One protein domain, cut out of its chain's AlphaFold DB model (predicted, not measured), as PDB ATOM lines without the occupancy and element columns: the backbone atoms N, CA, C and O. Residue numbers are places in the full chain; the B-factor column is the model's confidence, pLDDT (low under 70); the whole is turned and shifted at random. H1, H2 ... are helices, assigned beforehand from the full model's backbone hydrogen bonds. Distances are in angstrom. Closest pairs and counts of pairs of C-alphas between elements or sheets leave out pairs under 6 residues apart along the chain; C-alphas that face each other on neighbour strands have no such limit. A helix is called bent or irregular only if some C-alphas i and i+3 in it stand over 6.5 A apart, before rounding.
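Overview. This is residues 74 to 169 of the 254 residues of an uncharacterized protein of Bacteriovorax stolpii (UniProt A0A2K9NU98). One helix, H1, lies in the middle, between a helical hairpin of H2 and H3 on one side and the long bent helix H4 on the other. H3 and the first arm of H4 make a V at their tight link, and the second arm of H4 then runs back alongside H1, while H2 keeps away from both arms. The printed part has 96 residues with four named helices, in the order H1, H2, H3, H4, and no named strand; the class is all helix. It is compact, with a radius of gyration of the C-alphas of 13.5 A, and rounded, spanning 37 by 35 by 25 A.

Arrangement. The longest helix is H4, residues 142 to 169, assigned as one helix by its hydrogen bonds, but bent: C-alphas 156 and 159 are 7.3 A apart. Its arms H4a, residues 142 to 156, and H4b, residues 159 to 169, stand at a steep tilt of 39 degrees. H1, residues 74 to 89, touches H4b with its residues 74 to 81 alone, closest at the C-alphas of Arg 78 and Leu 161, 6.7 A; they run opposite ways at a shallow tilt of 34 degrees, only just short of steep. H4a touches H1 with residues 152 to 156 alone, closest at the C-alphas of Gly 85 and Tyr 156, 5.1 A; at 72 degrees they are only just about perpendicular. H3, residues 128 to 139, touches H4a, closest at the C-alphas of Phe 138 and Gly 145, 4.7 A, opposite ways at a steep tilt of 48 degrees. H3 also touches H1, closest at the C-alphas of Arg 79 and Asp 128, 6.9 A, the same way at a steep tilt of 52 degrees. H2, residues 100 to 120, forms a helical hairpin with H3, opposite ways at a shallow tilt of 7 degrees; the closest C-alphas are those of Ala 105 and Ile 134, 5.9 A. H2 touches H1, closest at the C-alphas of Leu 86 and Ile 106, 6.6 A, at a steep tilt of 58 degrees, opposite ways. H2 is apart from H4a and H4b, and H3 is apart from H4b. The helix packing is mostly crossed, only just, with 2 of 6 touching pairs at a shallow tilt. Every O i to N i+4 pair is within hydrogen-bond range in H1, H2, H3 and H4a; in H4b 5 of 7 are.

Along the chain. H4a measures 21.5 A from first to last C-alpha and H4b 16.3 A, ending at C-alpha 169 (35.166, 37.690, -31.454). H1 begins at C-alpha 74 (24.686, 29.014, -33.417) and measures 21.4 A. H2 measures 29.6 A, from C-alpha 100 (9.856, 20.760, -58.445), and H3 15.9 A.

Size, cuts and confidence. The C-alphas of Asn 100 and Glu 169 are the two farthest apart, 40.7 A. The printed part has no cut. The link from H3 to H4 is tight, those from H1 to H2 and from H2 to H3 are short, and no link is long. The mean pLDDT of the printed part is 94.3, and no printed residue is under 70.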
ATOM      1  N   LEU A  74      24.427  29.682 -32.139       96.75
ATOM      2  CA  LEU A  74      24.686  29.014 -33.417       96.75
ATOM      3  C   LEU A  74      23.445  28.298 -33.957       96.75
ATOM      4  O   LEU A  74      23.241  28.257 -35.166       96.75
ATOM      5  N   GLU A  75      22.591  27.768 -33.089       96.50
ATOM      6  CA  GLU A  75      21.338  27.122 -33.471       96.50
ATOM      7  C   GLU A  75      20.309  28.129 -34.006       96.50
ATOM      8  O   GLU A  75      19.604  27.845 -34.979       96.50
ATOM      9  N   PHE A  76      20.240  29.334 -33.433       96.44
ATOM     10  CA  PHE A  76      19.459  30.435 -33.996       96.44
ATOM     11  C   PHE A  76      19.943  30.779 -35.409       96.44
ATOM     12  O   PHE A  76      19.145  30.757 -36.351       96.44
ATOM     13  N   TYR A  77      21.249  31.001 -35.587       96.88
ATOM     14  CA  TYR A  77      21.807  31.329 -36.899       96.88
ATOM     15  C   TYR A  77      21.702  30.179 -37.896       96.88
ATOM     16  O   TYR A  77      21.403  30.415 -39.062       96.88
ATOM     17  N   ARG A  78      21.834  28.923 -37.459       97.81
ATOM     18  CA  ARG A  78      21.576  27.751 -38.303       97.81
ATOM     19  C   ARG A  78      20.170  27.807 -38.892       97.81
ATOM     20  O   ARG A  78      20.000  27.549 -40.083       97.81
ATOM     21  N   ARG A  79      19.162  28.135 -38.077       97.38
ATOM     22  CA  ARG A  79      17.769  28.252 -38.533       97.38
ATOM     23  C   ARG A  79      17.563  29.451 -39.451       97.38
ATOM     24  O   ARG A  79      16.921  29.293 -40.488       97.38
ATOM     25  N   LEU A  80      18.124  30.609 -39.106       96.94
ATOM     26  CA  LEU A  80      18.068  31.819 -39.930       96.94
ATOM     27  C   LEU A  80      18.672  31.568 -41.321       96.94
ATOM     28  O   LEU A  80      17.969  31.662 -42.324       96.94
ATOM     29  N   LEU A  81      19.929  31.125 -41.366       97.25
ATOM     30  CA  LEU A  81      20.677  30.860 -42.596       97.25
ATOM     31  C   LEU A  81      20.017  29.778 -43.455       97.25
ATOM     32  O   LEU A  81      19.933  29.912 -44.674       97.25
ATOM     33  N   LEU A  82      19.495  28.709 -42.841       97.56
ATOM     34  CA  LEU A  82      18.734  27.705 -43.588       97.56
ATOM     35  C   LEU A  82      17.423  28.271 -44.132       97.56
ATOM     36  O   LEU A  82      17.043  27.912 -45.241       97.56
ATOM     37  N   THR A  83      16.733  29.140 -43.398       97.06
ATOM     38  CA  THR A  83      15.494  29.766 -43.882       97.06
ATOM     39  C   THR A  83      15.768  30.616 -45.118       97.06
ATOM     40  O   THR A  83      15.126  30.426 -46.154       97.06
ATOM     41  N   GLU A  84      16.762  31.498 -45.040       95.25
ATOM     42  CA  GLU A  84      17.179  32.363 -46.148       95.25
ATOM     43  C   GLU A  84      17.711  31.552 -47.334       95.25
ATOM     44  O   GLU A  84      17.291  31.761 -48.475       95.25
ATOM     45  N   GLY A  85      18.570  30.567 -47.065       95.62
ATOM     46  CA  GLY A  85      19.144  29.681 -48.071       95.62
ATOM     47  C   GLY A  85      18.091  28.850 -48.795       95.62
ATOM     48  O   GLY A  85      18.098  28.771 -50.019       95.62
ATOM     49  N   LEU A  86      17.125  28.276 -48.070       96.56
ATOM     50  CA  LEU A  86      16.043  27.490 -48.669       96.56
ATOM     51  C   LEU A  86      15.120  28.359 -49.530       96.56
ATOM     52  O   LEU A  86      14.758  27.948 -50.634       96.56
ATOM     53  N   ARG A  87      14.756  29.561 -49.064       94.44
ATOM     54  CA  ARG A  87      13.931  30.501 -49.843       94.44
ATOM     55  C   ARG A  87      14.676  31.012 -51.079       94.44
ATOM     56  O   ARG A  87      14.071  31.128 -52.141       94.44
ATOM     57  N   THR A  88      15.983  31.231 -50.972       94.69
ATOM     58  CA  THR A  88      16.840  31.576 -52.115       94.69
ATOM     59  C   THR A  88      16.933  30.419 -53.107       94.69
ATOM     60  O   THR A  88      16.781  30.633 -54.306       94.69
ATOM     61  N   ALA A  89      17.075  29.181 -52.630       94.94
ATOM     62  CA  ALA A  89      17.270  28.005 -53.477       94.94
ATOM     63  C   ALA A  89      16.069  27.662 -54.384       94.94
ATOM     64  O   ALA A  89      16.190  26.881 -55.330       94.94
ATOM     65  N   ILE A  90      14.885  28.218 -54.104       94.88
ATOM     66  CA  ILE A  90      13.697  28.072 -54.962       94.88
ATOM     67  C   ILE A  90      13.503  29.230 -55.945       94.88
ATOM     68  O   ILE A  90      12.576  29.171 -56.761       94.88
ATOM     69  N   HIS A  91      14.330  30.274 -55.857       91.06
ATOM     70  CA  HIS A  91      14.309  31.406 -56.772       91.06
ATOM     71  C   HIS A  91      14.974  31.026 -58.109       91.06
ATOM     72  O   HIS A  91      15.934  30.254 -58.107       91.06
ATOM     73  N   PRO A  92      14.519  31.563 -59.260       84.62
ATOM     74  CA  PRO A  92      15.133  31.275 -60.560       84.62
ATOM     75  C   PRO A  92      16.622  31.636 -60.669       84.62
ATOM     76  O   PRO A  92      17.315  31.079 -61.508       84.62
ATOM     77  N   SER A  93      17.113  32.549 -59.826       84.00
ATOM     78  CA  SER A  93      18.527  32.957 -59.777       84.00
ATOM     79  C   SER A  93      19.398  32.091 -58.858       84.00
ATOM     80  O   SER A  93      20.540  32.454 -58.594       84.00
ATOM     81  N   SER A  94      18.853  31.012 -58.293       88.00
ATOM     82  CA  SER A  94      19.598  30.091 -57.433       88.00
ATOM     83  C   SER A  94      20.713  29.390 -58.211       88.00
ATOM     84  O   SER A  94      20.485  28.894 -59.311       88.00
ATOM     85  N   GLU A  95      21.892  29.262 -57.597       84.62
ATOM     86  CA  GLU A  95      22.991  28.428 -58.112       84.62
ATOM     87  C   GLU A  95      22.663  26.924 -58.048       84.62
ATOM     88  O   GLU A  95      23.293  26.109 -58.719       84.62
ATOM     89  N   LEU A  96      21.669  26.543 -57.239       88.94
ATOM     90  CA  LEU A  96      21.179  25.173 -57.117       88.94
ATOM     91  C   LEU A  96      19.896  24.990 -57.924       88.94
ATOM     92  O   LEU A  96      18.878  25.621 -57.617       88.94
ATOM     93  N   ASP A  97      19.903  24.056 -58.877       89.62
ATOM     94  CA  ASP A  97      18.671  23.627 -59.535       89.62
ATOM     95  C   ASP A  97      17.964  22.538 -58.723       89.62
ATOM     96  O   ASP A  97      18.342  21.364 -58.697       89.62
ATOM     97  N   LEU A  98      16.917  22.950 -58.008       93.62
ATOM     98  CA  LEU A  98      16.100  22.041 -57.216       93.62
ATOM     99  C   LEU A  98      14.957  21.429 -58.049       93.62
ATOM    100  O   LEU A  98      14.201  22.162 -58.696       93.62
ATOM    101  N   PRO A  99      14.695  20.112 -57.936       93.19
ATOM    102  CA  PRO A  99      13.502  19.503 -58.517       93.19
ATOM    103  C   PRO A  99      12.205  20.125 -57.979       93.19
ATOM    104  O   PRO A  99      12.119  20.500 -56.804       93.19
ATOM    105  N   ASN A 100      11.146  20.143 -58.796       93.69
ATOM    106  CA  ASN A 100       9.856  20.760 -58.445       93.69
ATOM    107  C   ASN A 100       9.279  20.272 -57.109       93.69
ATOM    108  O   ASN A 100       8.795  21.083 -56.322       93.69
ATOM    109  N   LYS A 101       9.397  18.975 -56.800       94.50
ATOM    110  CA  LYS A 101       8.944  18.408 -55.517       94.50
ATOM    111  C   LYS A 101       9.659  19.039 -54.310       94.50
ATOM    112  O   LYS A 101       9.037  19.256 -53.275       94.50
ATOM    113  N   LYS A 102      10.953  19.368 -54.435       95.69
ATOM    114  CA  LYS A 102      11.730  20.052 -53.383       95.69
ATOM    115  C   LYS A 102      11.340  21.521 -53.280       95.69
ATOM    116  O   LYS A 102      11.107  22.013 -52.180       95.69
ATOM    117  N   LYS A 103      11.184  22.190 -54.429       96.38
ATOM    118  CA  LYS A 103      10.705  23.579 -54.496       96.38
ATOM    119  C   LYS A 103       9.329  23.716 -53.822       96.38
ATOM    120  O   LYS A 103       9.125  24.623 -53.023       96.38
ATOM    121  N   GLN A 104       8.409  22.785 -54.077       96.38
ATOM    122  CA  GLN A 104       7.083  22.746 -53.448       96.38
ATOM    123  C   GLN A 104       7.146  22.540 -51.931       96.38
ATOM    124  O   GLN A 104       6.437  23.228 -51.205       96.38
ATOM    125  N   ALA A 105       8.015  21.651 -51.441       96.38
ATOM    126  CA  ALA A 105       8.198  21.431 -50.006       96.38
ATOM    127  C   ALA A 105       8.604  22.711 -49.262       96.38
ATOM    128  O   ALA A 105       8.030  23.050 -48.226       96.38
ATOM    129  N   ILE A 106       9.568  23.440 -49.828       97.44
ATOM    130  CA  ILE A 106      10.051  24.705 -49.275       97.44
ATOM    131  C   ILE A 106       8.944  25.762 -49.322       97.44
ATOM    132  O   ILE A 106       8.705  26.438 -48.322       97.44
ATOM    133  N   ARG A 107       8.223  25.881 -50.446       97.12
ATOM    134  CA  ARG A 107       7.088  26.812 -50.581       97.12
ATOM    135  C   ARG A 107       5.998  26.534 -49.549       97.12
ATOM    136  O   ARG A 107       5.536  27.469 -48.911       97.12
ATOM    137  N   ALA A 108       5.653  25.267 -49.327       97.00
ATOM    138  CA  ALA A 108       4.640  24.883 -48.350       97.00
ATOM    139  C   ALA A 108       5.005  25.336 -46.927       97.00
ATOM    140  O   ALA A 108       4.170  25.915 -46.239       97.00
ATOM    141  N   GLN A 109       6.255  25.125 -46.489       97.44
ATOM    142  CA  GLN A 109       6.681  25.628 -45.176       97.44
ATOM    143  C   GLN A 109       6.815  27.157 -45.156       97.44
ATOM    144  O   GLN A 109       6.474  27.777 -44.155       97.44
ATOM    145  N   SER A 110       7.230  27.781 -46.264       96.06
ATOM    146  CA  SER A 110       7.303  29.246 -46.385       96.06
ATOM    147  C   SER A 110       5.932  29.904 -46.213       96.06
ATOM    148  O   SER A 110       5.831  30.930 -45.551       96.06
ATOM    149  N   SER A 111       4.866  29.306 -46.751       95.25
ATOM    150  CA  SER A 111       3.494  29.791 -46.552       95.25
ATOM    151  C   SER A 111       3.033  29.666 -45.098       95.25
ATOM    152  O   SER A 111       2.378  30.567 -44.584       95.25
ATOM    153  N   ILE A 112       3.395  28.575 -44.411       94.69
ATOM    154  CA  ILE A 112       3.089  28.398 -42.981       94.69
ATOM    155  C   ILE A 112       3.803  29.464 -42.145       94.69
ATOM    156  O   ILE A 112       3.182  30.078 -41.279       94.69
ATOM    157  N   LEU A 113       5.086  29.698 -42.427       94.75
ATOM    158  CA  LEU A 113       5.868  30.740 -41.777       94.75
ATOM    159  C   LEU A 113       5.236  32.119 -42.002       94.75
ATOM    160  O   LEU A 113       4.990  32.828 -41.035       94.75
ATOM    161  N   HIS A 114       4.872  32.451 -43.241       93.88
ATOM    162  CA  HIS A 114       4.236  33.727 -43.561       93.88
ATOM    163  C   HIS A 114       2.927  33.957 -42.784       93.88
ATOM    164  O   HIS A 114       2.694  35.038 -42.252       93.88
ATOM    165  N   ASN A 115       2.096  32.922 -42.634       93.25
ATOM    166  CA  ASN A 115       0.885  33.021 -41.815       93.25
ATOM    167  C   ASN A 115       1.208  33.268 -40.330       93.25
ATOM    168  O   ASN A 115       0.506  34.025 -39.662       93.25
ATOM    169  N   ARG A 116       2.273  32.653 -39.798       93.06
ATOM    170  CA  ARG A 116       2.733  32.909 -38.421       93.06
ATOM    171  C   ARG A 116       3.281  34.328 -38.255       93.06
ATOM    172  O   ARG A 116       3.008  34.950 -37.234       93.06
ATOM    173  N   GLU A 117       4.009  34.848 -39.239       91.75
ATOM    174  CA  GLU A 117       4.485  36.238 -39.250       91.75
ATOM    175  C   GLU A 117       3.295  37.210 -39.152       91.75
ATOM    176  O   GLU A 117       3.245  38.038 -38.243       91.75
ATOM    177  N   LEU A 118       2.297  37.052 -40.031       91.81
ATOM    178  CA  LEU A 118       1.140  37.951 -40.122       91.81
ATOM    179  C   LEU A 118       0.216  37.900 -38.900       91.81
ATOM    180  O   LEU A 118      -0.307  38.930 -38.484       91.81
ATOM    181  N   HIS A 119      -0.025  36.709 -38.349       91.56
ATOM    182  CA  HIS A 119      -1.063  36.521 -37.329       91.56
ATOM    183  C   HIS A 119      -0.530  36.372 -35.905       91.56
ATOM    184  O   HIS A 119      -1.291  36.541 -34.957       91.56
ATOM    185  N   GLN A 120       0.748  36.026 -35.737       88.12
ATOM    186  CA  GLN A 120       1.339  35.727 -34.426       88.12
ATOM    187  C   GLN A 120       2.560  36.601 -34.123       88.12
ATOM    188  O   GLN A 120       3.166  36.440 -33.066       88.12
ATOM    189  N   GLY A 121       2.951  37.498 -35.038       83.75
ATOM    190  CA  GLY A 121       4.149  38.326 -34.884       83.75
ATOM    191  C   GLY A 121       5.434  37.501 -34.786       83.75
ATOM    192  O   GLY A 121       6.397  37.937 -34.158       83.75
ATOM    193  N   ALA A 122       5.434  36.287 -35.347       85.56
ATOM    194  CA  ALA A 122       6.600  35.417 -35.322       85.56
ATOM    195  C   ALA A 122       7.733  35.999 -36.176       85.56
ATOM    196  O   ALA A 122       7.491  36.617 -37.212       85.56
ATOM    197  N   GLU A 123       8.976  35.748 -35.768       88.25
ATOM    198  CA  GLU A 123      10.134  36.074 -36.598       88.25
ATOM    199  C   GLU A 123      10.075  35.310 -37.928       88.25
ATOM    200  O   GLU A 123       9.613  34.161 -37.938       88.25
ATOM    201  N   PRO A 124      10.581  35.896 -39.029       91.50
ATOM    202  CA  PRO A 124      10.556  35.297 -40.364       91.50
ATOM    203  C   PRO A 124      11.603  34.179 -40.523       91.50
ATOM    204  O   PRO A 124      12.368  34.132 -41.486       91.50
ATOM    205  N   ILE A 125      11.655  33.270 -39.550       95.25
ATOM    206  CA  ILE A 125      12.634  32.196 -39.403       95.25
ATOM    207  C   ILE A 125      11.882  30.883 -39.193       95.25
ATOM    208  O   ILE A 125      11.005  30.775 -38.327       95.25
ATOM    209  N   PHE A 126      12.253  29.849 -39.949       96.69
ATOM    210  CA  PHE A 126      11.713  28.518 -39.729       96.69
ATOM    211  C   PHE A 126      12.054  28.003 -38.329       96.69
ATOM    212  O   PHE A 126      13.178  28.123 -37.832       96.69
ATOM    213  N   ASN A 127      11.085  27.352 -37.693       94.75
ATOM    214  CA  ASN A 127      11.381  26.517 -36.541       94.75
ATOM    215  C   ASN A 127      12.081  25.222 -36.993       94.75
ATOM    216  O   ASN A 127      12.072  24.836 -38.166       94.75
ATOM    217  N   ASP A 128      12.690  24.516 -36.044       95.19
ATOM    218  CA  ASP A 128      13.438  23.301 -36.363       95.19
ATOM    219  C   ASP A 128      12.543  22.189 -36.951       95.19
ATOM    220  O   ASP A 128      12.973  21.416 -37.807       95.19
ATOM    221  N   ARG A 129      11.256  22.149 -36.576       95.94
ATOM    222  CA  ARG A 129      10.284  21.197 -37.133       95.94
ATOM    223  C   ARG A 129      10.045  21.431 -38.628       95.94
ATOM    224  O   ARG A 129       9.965  20.465 -39.384       95.94
ATOM    225  N   GLU A 130       9.926  22.680 -39.062       96.94
ATOM    226  CA  GLU A 130       9.751  23.068 -40.468       96.94
ATOM    227  C   GLU A 130      10.991  22.687 -41.292       96.94
ATOM    228  O   GLU A 130      10.867  22.041 -42.335       96.94
ATOM    229  N   ILE A 131      12.193  22.973 -40.777       97.62
ATOM    230  CA  ILE A 131      13.460  22.580 -41.417       97.62
ATOM    231  C   ILE A 131      13.568  21.056 -41.525       97.62
ATOM    232  O   ILE A 131      13.927  20.539 -42.586       97.62
ATOM    233  N   LYS A 132      13.229  20.319 -40.459       97.56
ATOM    234  CA  LYS A 132      13.237  18.847 -40.448       97.56
ATOM    235  C   LYS A 132      12.308  18.262 -41.509       97.56
ATOM    236  O   LYS A 132      12.758  17.409 -42.269       97.56
ATOM    237  N   LYS A 133      11.081  18.777 -41.643       97.31
ATOM    238  CA  LYS A 133      10.132  18.345 -42.687       97.31
ATOM    239  C   LYS A 133      10.681  18.553 -44.098       97.31
ATOM    240  O   LYS A 133      10.538  17.681 -44.954       97.31
ATOM    241  N   ILE A 134      11.320  19.696 -44.358       97.69
ATOM    242  CA  ILE A 134      11.961  19.945 -45.656       97.69
ATOM    243  C   ILE A 134      13.100  18.944 -45.862       97.69
ATOM    244  O   ILE A 134      13.133  18.264 -46.886       97.69
ATOM    245  N   ARG A 135      13.994  18.802 -44.878       97.75
ATOM    246  CA  ARG A 135      15.142  17.885 -44.930       97.75
ATOM    247  C   ARG A 135      14.715  16.443 -45.203       97.75
ATOM    248  O   ARG A 135      15.292  15.804 -46.075       97.75
ATOM    249  N   GLU A 136      13.692  15.941 -44.517       97.25
ATOM    250  CA  GLU A 136      13.142  14.592 -44.723       97.25
ATOM    251  C   GLU A 136      12.761  14.347 -46.183       97.25
ATOM    252  O   GLU A 136      13.084  13.302 -46.746       97.25
ATOM    253  N   ILE A 137      12.153  15.335 -46.846       96.56
ATOM    254  CA  ILE A 137      11.801  15.212 -48.259       96.56
ATOM    255  C   ILE A 137      13.056  15.016 -49.106       96.56
ATOM    256  O   ILE A 137      13.022  14.194 -50.020       96.56
ATOM    257  N   PHE A 138      14.155  15.732 -48.845       96.81
ATOM    258  CA  PHE A 138      15.435  15.521 -49.537       96.81
ATOM    259  C   PHE A 138      16.001  14.125 -49.271       96.81
ATOM    260  O   PHE A 138      16.258  13.396 -50.227       96.81
ATOM    261  N   LEU A 139      16.125  13.739 -48.000       95.44
ATOM    262  CA  LEU A 139      16.767  12.484 -47.600       95.44
ATOM    263  C   LEU A 139      15.994  11.240 -48.066       95.44
ATOM    264  O   LEU A 139      16.606  10.250 -48.454       95.44
ATOM    265  N   ASN A 140      14.664  11.315 -48.152       95.50
ATOM    266  CA  ASN A 140      13.813  10.216 -48.622       95.50
ATOM    267  C   ASN A 140      13.815  10.033 -50.154       95.50
ATOM    268  O   ASN A 140      12.985   9.308 -50.693       95.50
ATOM    269  N   SER A 141      14.695  10.717 -50.896       92.69
ATOM    270  CA  SER A 141      14.819  10.593 -52.363       92.69
ATOM    271  C   SER A 141      16.091   9.871 -52.810       92.69
ATOM    272  O   SER A 141      16.571  10.099 -53.920       92.69
ATOM    273  N   GLY A 142      16.644   9.022 -51.942       93.31
ATOM    274  CA  GLY A 142      17.875   8.278 -52.200       93.31
ATOM    275  C   GLY A 142      19.117   9.171 -52.268       93.31
ATOM    276  O   GLY A 142      19.083  10.346 -51.890       93.31
ATOM    277  N   ASN A 143      20.218   8.614 -52.780       95.31
ATOM    278  CA  ASN A 143      21.541   9.254 -52.769       95.31
ATOM    279  C   ASN A 143      21.544  10.643 -53.419       95.31
ATOM    280  O   ASN A 143      22.104  11.578 -52.855       95.31
ATOM    281  N   ALA A 144      20.854  10.814 -54.550       93.00
ATOM    282  CA  ALA A 144      20.771  12.109 -55.228       93.00
ATOM    283  C   ALA A 144      20.140  13.196 -54.337       93.00
ATOM    284  O   ALA A 144      20.602  14.334 -54.315       93.00
ATOM    285  N   GLY A 145      19.106  12.851 -53.563       94.75
ATOM    286  CA  GLY A 145      18.481  13.779 -52.622       94.75
ATOM    287  C   GLY A 145      19.376  14.122 -51.430       94.75
ATOM    288  O   GLY A 145      19.399  15.276 -50.998       94.75
ATOM    289  N   MET A 146      20.140  13.146 -50.930       96.19
ATOM    290  CA  MET A 146      21.112  13.353 -49.851       96.19
ATOM    291  C   MET A 146      22.259  14.268 -50.287       96.19
ATOM    292  O   MET A 146      22.586  15.214 -49.572       96.19
ATOM    293  N   GLU A 147      22.831  14.033 -51.469       96.19
ATOM    294  CA  GLU A 147      23.893  14.880 -52.021       96.19
ATOM    295  C   GLU A 147      23.389  16.294 -52.323       96.19
ATOM    296  O   GLU A 147      24.076  17.267 -52.016       96.19
ATOM    297  N   LEU A 148      22.150  16.444 -52.803       95.75
ATOM    298  CA  LEU A 148      21.554  17.764 -53.011       95.75
ATOM    299  C   LEU A 148      21.359  18.533 -51.693       95.75
ATOM    300  O   LEU A 148      21.596  19.738 -51.643       95.75
ATOM    301  N   TRP A 149      20.966  17.853 -50.610       97.19
ATOM    302  CA  TRP A 149      20.889  18.478 -49.284       97.19
ATOM    303  C   TRP A 149      22.270  18.902 -48.774       97.19
ATOM    304  O   TRP A 149      22.423  20.010 -48.262       97.19
ATOM    305  N   LYS A 150      23.294  18.057 -48.950       96.06
ATOM    306  CA  LYS A 150      24.679  18.410 -48.605       96.06
ATOM    307  C   LYS A 150      25.172  19.612 -49.407       96.06
ATOM    308  O   LYS A 150      25.771  20.509 -48.818       96.06
ATOM    309  N   ALA A 151      24.890  19.660 -50.710       94.44
ATOM    310  CA  ALA A 151      25.219  20.798 -51.565       94.44
ATOM    311  C   ALA A 151      24.548  22.081 -51.054       94.44
ATOM    312  O   ALA A 151      25.218  23.096 -50.877       94.44
ATOM    313  N   LEU A 152      23.263  22.009 -50.691       95.44
ATOM    314  CA  LEU A 152      22.533  23.123 -50.084       95.44
ATOM    315  C   LEU A 152      23.188  23.608 -48.786       95.44
ATOM    316  O   LEU A 152      23.440  24.803 -48.635       95.44
ATOM    317  N   CYS A 153      23.520  22.696 -47.869       96.25
ATOM    318  CA  CYS A 153      24.229  23.051 -46.639       96.25
ATOM    319  C   CYS A 153      25.623  23.634 -46.916       96.25
ATOM    320  O   CYS A 153      26.059  24.542 -46.210       96.25
ATOM    321  N   SER A 154      26.326  23.142 -47.934       93.44
ATOM    322  CA  SER A 154      27.640  23.659 -48.310       93.44
ATOM    323  C   SER A 154      27.567  25.098 -48.824       93.44
ATOM    324  O   SER A 154      28.438  25.899 -48.486       93.44
ATOM    325  N   VAL A 155      26.541  25.424 -49.617       92.25
ATOM    326  CA  VAL A 155      26.347  26.762 -50.198       92.25
ATOM    327  C   VAL A 155      25.853  27.751 -49.142       92.25
ATOM    328  O   VAL A 155      26.458  28.804 -48.963       92.25
ATOM    329  N   TYR A 156      24.791  27.406 -48.410       94.44
ATOM    330  CA  TYR A 156      24.061  28.387 -47.595       94.44
ATOM    331  C   TYR A 156      24.297  28.298 -46.089       94.44
ATOM    332  O   TYR A 156      23.926  29.224 -45.377       94.44
ATOM    333  N   LEU A 157      24.877  27.209 -45.576       95.56
ATOM    334  CA  LEU A 157      25.013  27.021 -44.128       95.56
ATOM    335  C   LEU A 157      26.465  27.038 -43.656       95.56
ATOM    336  O   LEU A 157      26.786  27.792 -42.747       95.56
ATOM    337  N   ARG A 158      27.348  26.232 -44.255       94.88
ATOM    338  CA  ARG A 158      28.689  25.984 -43.701       94.88
ATOM    339  C   ARG A 158      29.512  27.259 -43.519       94.88
ATOM    340  O   ARG A 158      29.880  27.587 -42.397       94.88
ATOM    341  N   LYS A 159      29.807  27.969 -44.615       91.75
ATOM    342  CA  LYS A 159      30.648  29.175 -44.556       91.75
ATOM    343  C   LYS A 159      29.982  30.297 -43.753       91.75
ATOM    344  O   LYS A 159      30.665  30.867 -42.908       91.75
ATOM    345  N   PRO A 160      28.683  30.606 -43.948       94.00
ATOM    346  CA  PRO A 160      28.036  31.639 -43.146       94.00
ATOM    347  C   PRO A 160      28.035  31.315 -41.647       94.00
ATOM    348  O   PRO A 160      28.351  32.186 -40.851       94.00
ATOM    349  N   LEU A 161      27.798  30.063 -41.243       95.56
ATOM    350  CA  LEU A 161      27.802  29.693 -39.824       95.56
ATOM    351  C   LEU A 161      29.197  29.809 -39.182       95.56
ATOM    352  O   LEU A 161      29.314  30.247 -38.040       95.56
ATOM    353  N   GLU A 162      30.262  29.473 -39.919       94.38
ATOM    354  CA  GLU A 162      31.646  29.720 -39.480       94.38
ATOM    355  C   GLU A 162      31.935  31.227 -39.321       94.38
ATOM    356  O   GLU A 162      32.659  31.627 -38.407       94.38
ATOM    357  N   VAL A 163      31.371  32.068 -40.197       94.12
ATOM    358  CA  VAL A 163      31.479  33.533 -40.108       94.12
ATOM    359  C   VAL A 163      30.742  34.067 -38.881       94.12
ATOM    360  O   VAL A 163      31.305  34.899 -38.171       94.12
ATOM    361  N   GLU A 164      29.539  33.567 -38.600       94.06
ATOM    362  CA  GLU A 164      28.765  33.953 -37.414       94.06
ATOM    363  C   GLU A 164      29.471  33.544 -36.120       94.06
ATOM    364  O   GLU A 164      29.601  34.349 -35.204       94.06
ATOM    365  N   TYR A 165      30.056  32.344 -36.056       94.44
ATOM    366  CA  TYR A 165      30.858  31.960 -34.892       94.44
ATOM    367  C   TYR A 165      32.022  32.935 -34.643       94.44
ATOM    368  O   TYR A 165      32.234  33.388 -33.519       94.44
ATOM    369  N   LYS A 166      32.732  33.341 -35.704       94.12
ATOM    370  CA  LYS A 166      33.800  34.356 -35.618       94.12
ATOM    371  C   LYS A 166      33.275  35.764 -35.322       94.12
ATOM    372  O   LYS A 166      34.041  36.623 -34.890       94.12
ATOM    373  N   ALA A 167      31.994  36.045 -35.546       92.88
ATOM    374  CA  ALA A 167      31.407  37.339 -35.214       92.88
ATOM    375  C   ALA A 167      31.361  37.575 -33.695       92.88
ATOM    376  O   ALA A 167      31.452  38.728 -33.269       92.88
ATOM    377  N   LEU A 168      31.335  36.513 -32.878       93.94
ATOM    378  CA  LEU A 168      31.462  36.618 -31.419       93.94
ATOM    379  C   LEU A 168      32.771  37.310 -31.006       93.94
ATOM    380  O   LEU A 168      32.756  38.178 -30.133       93.94
ATOM    381  N   GLU A 169      33.878  37.026 -31.698       91.50
ATOM    382  CA  GLU A 169      35.166  37.690 -31.454       91.50
ATOM    383  C   GLU A 169      35.085  39.196 -31.744       91.50
ATOM    384  O   GLU A 169      35.608  40.013 -30.985       91.50
TER     385      GLU A 169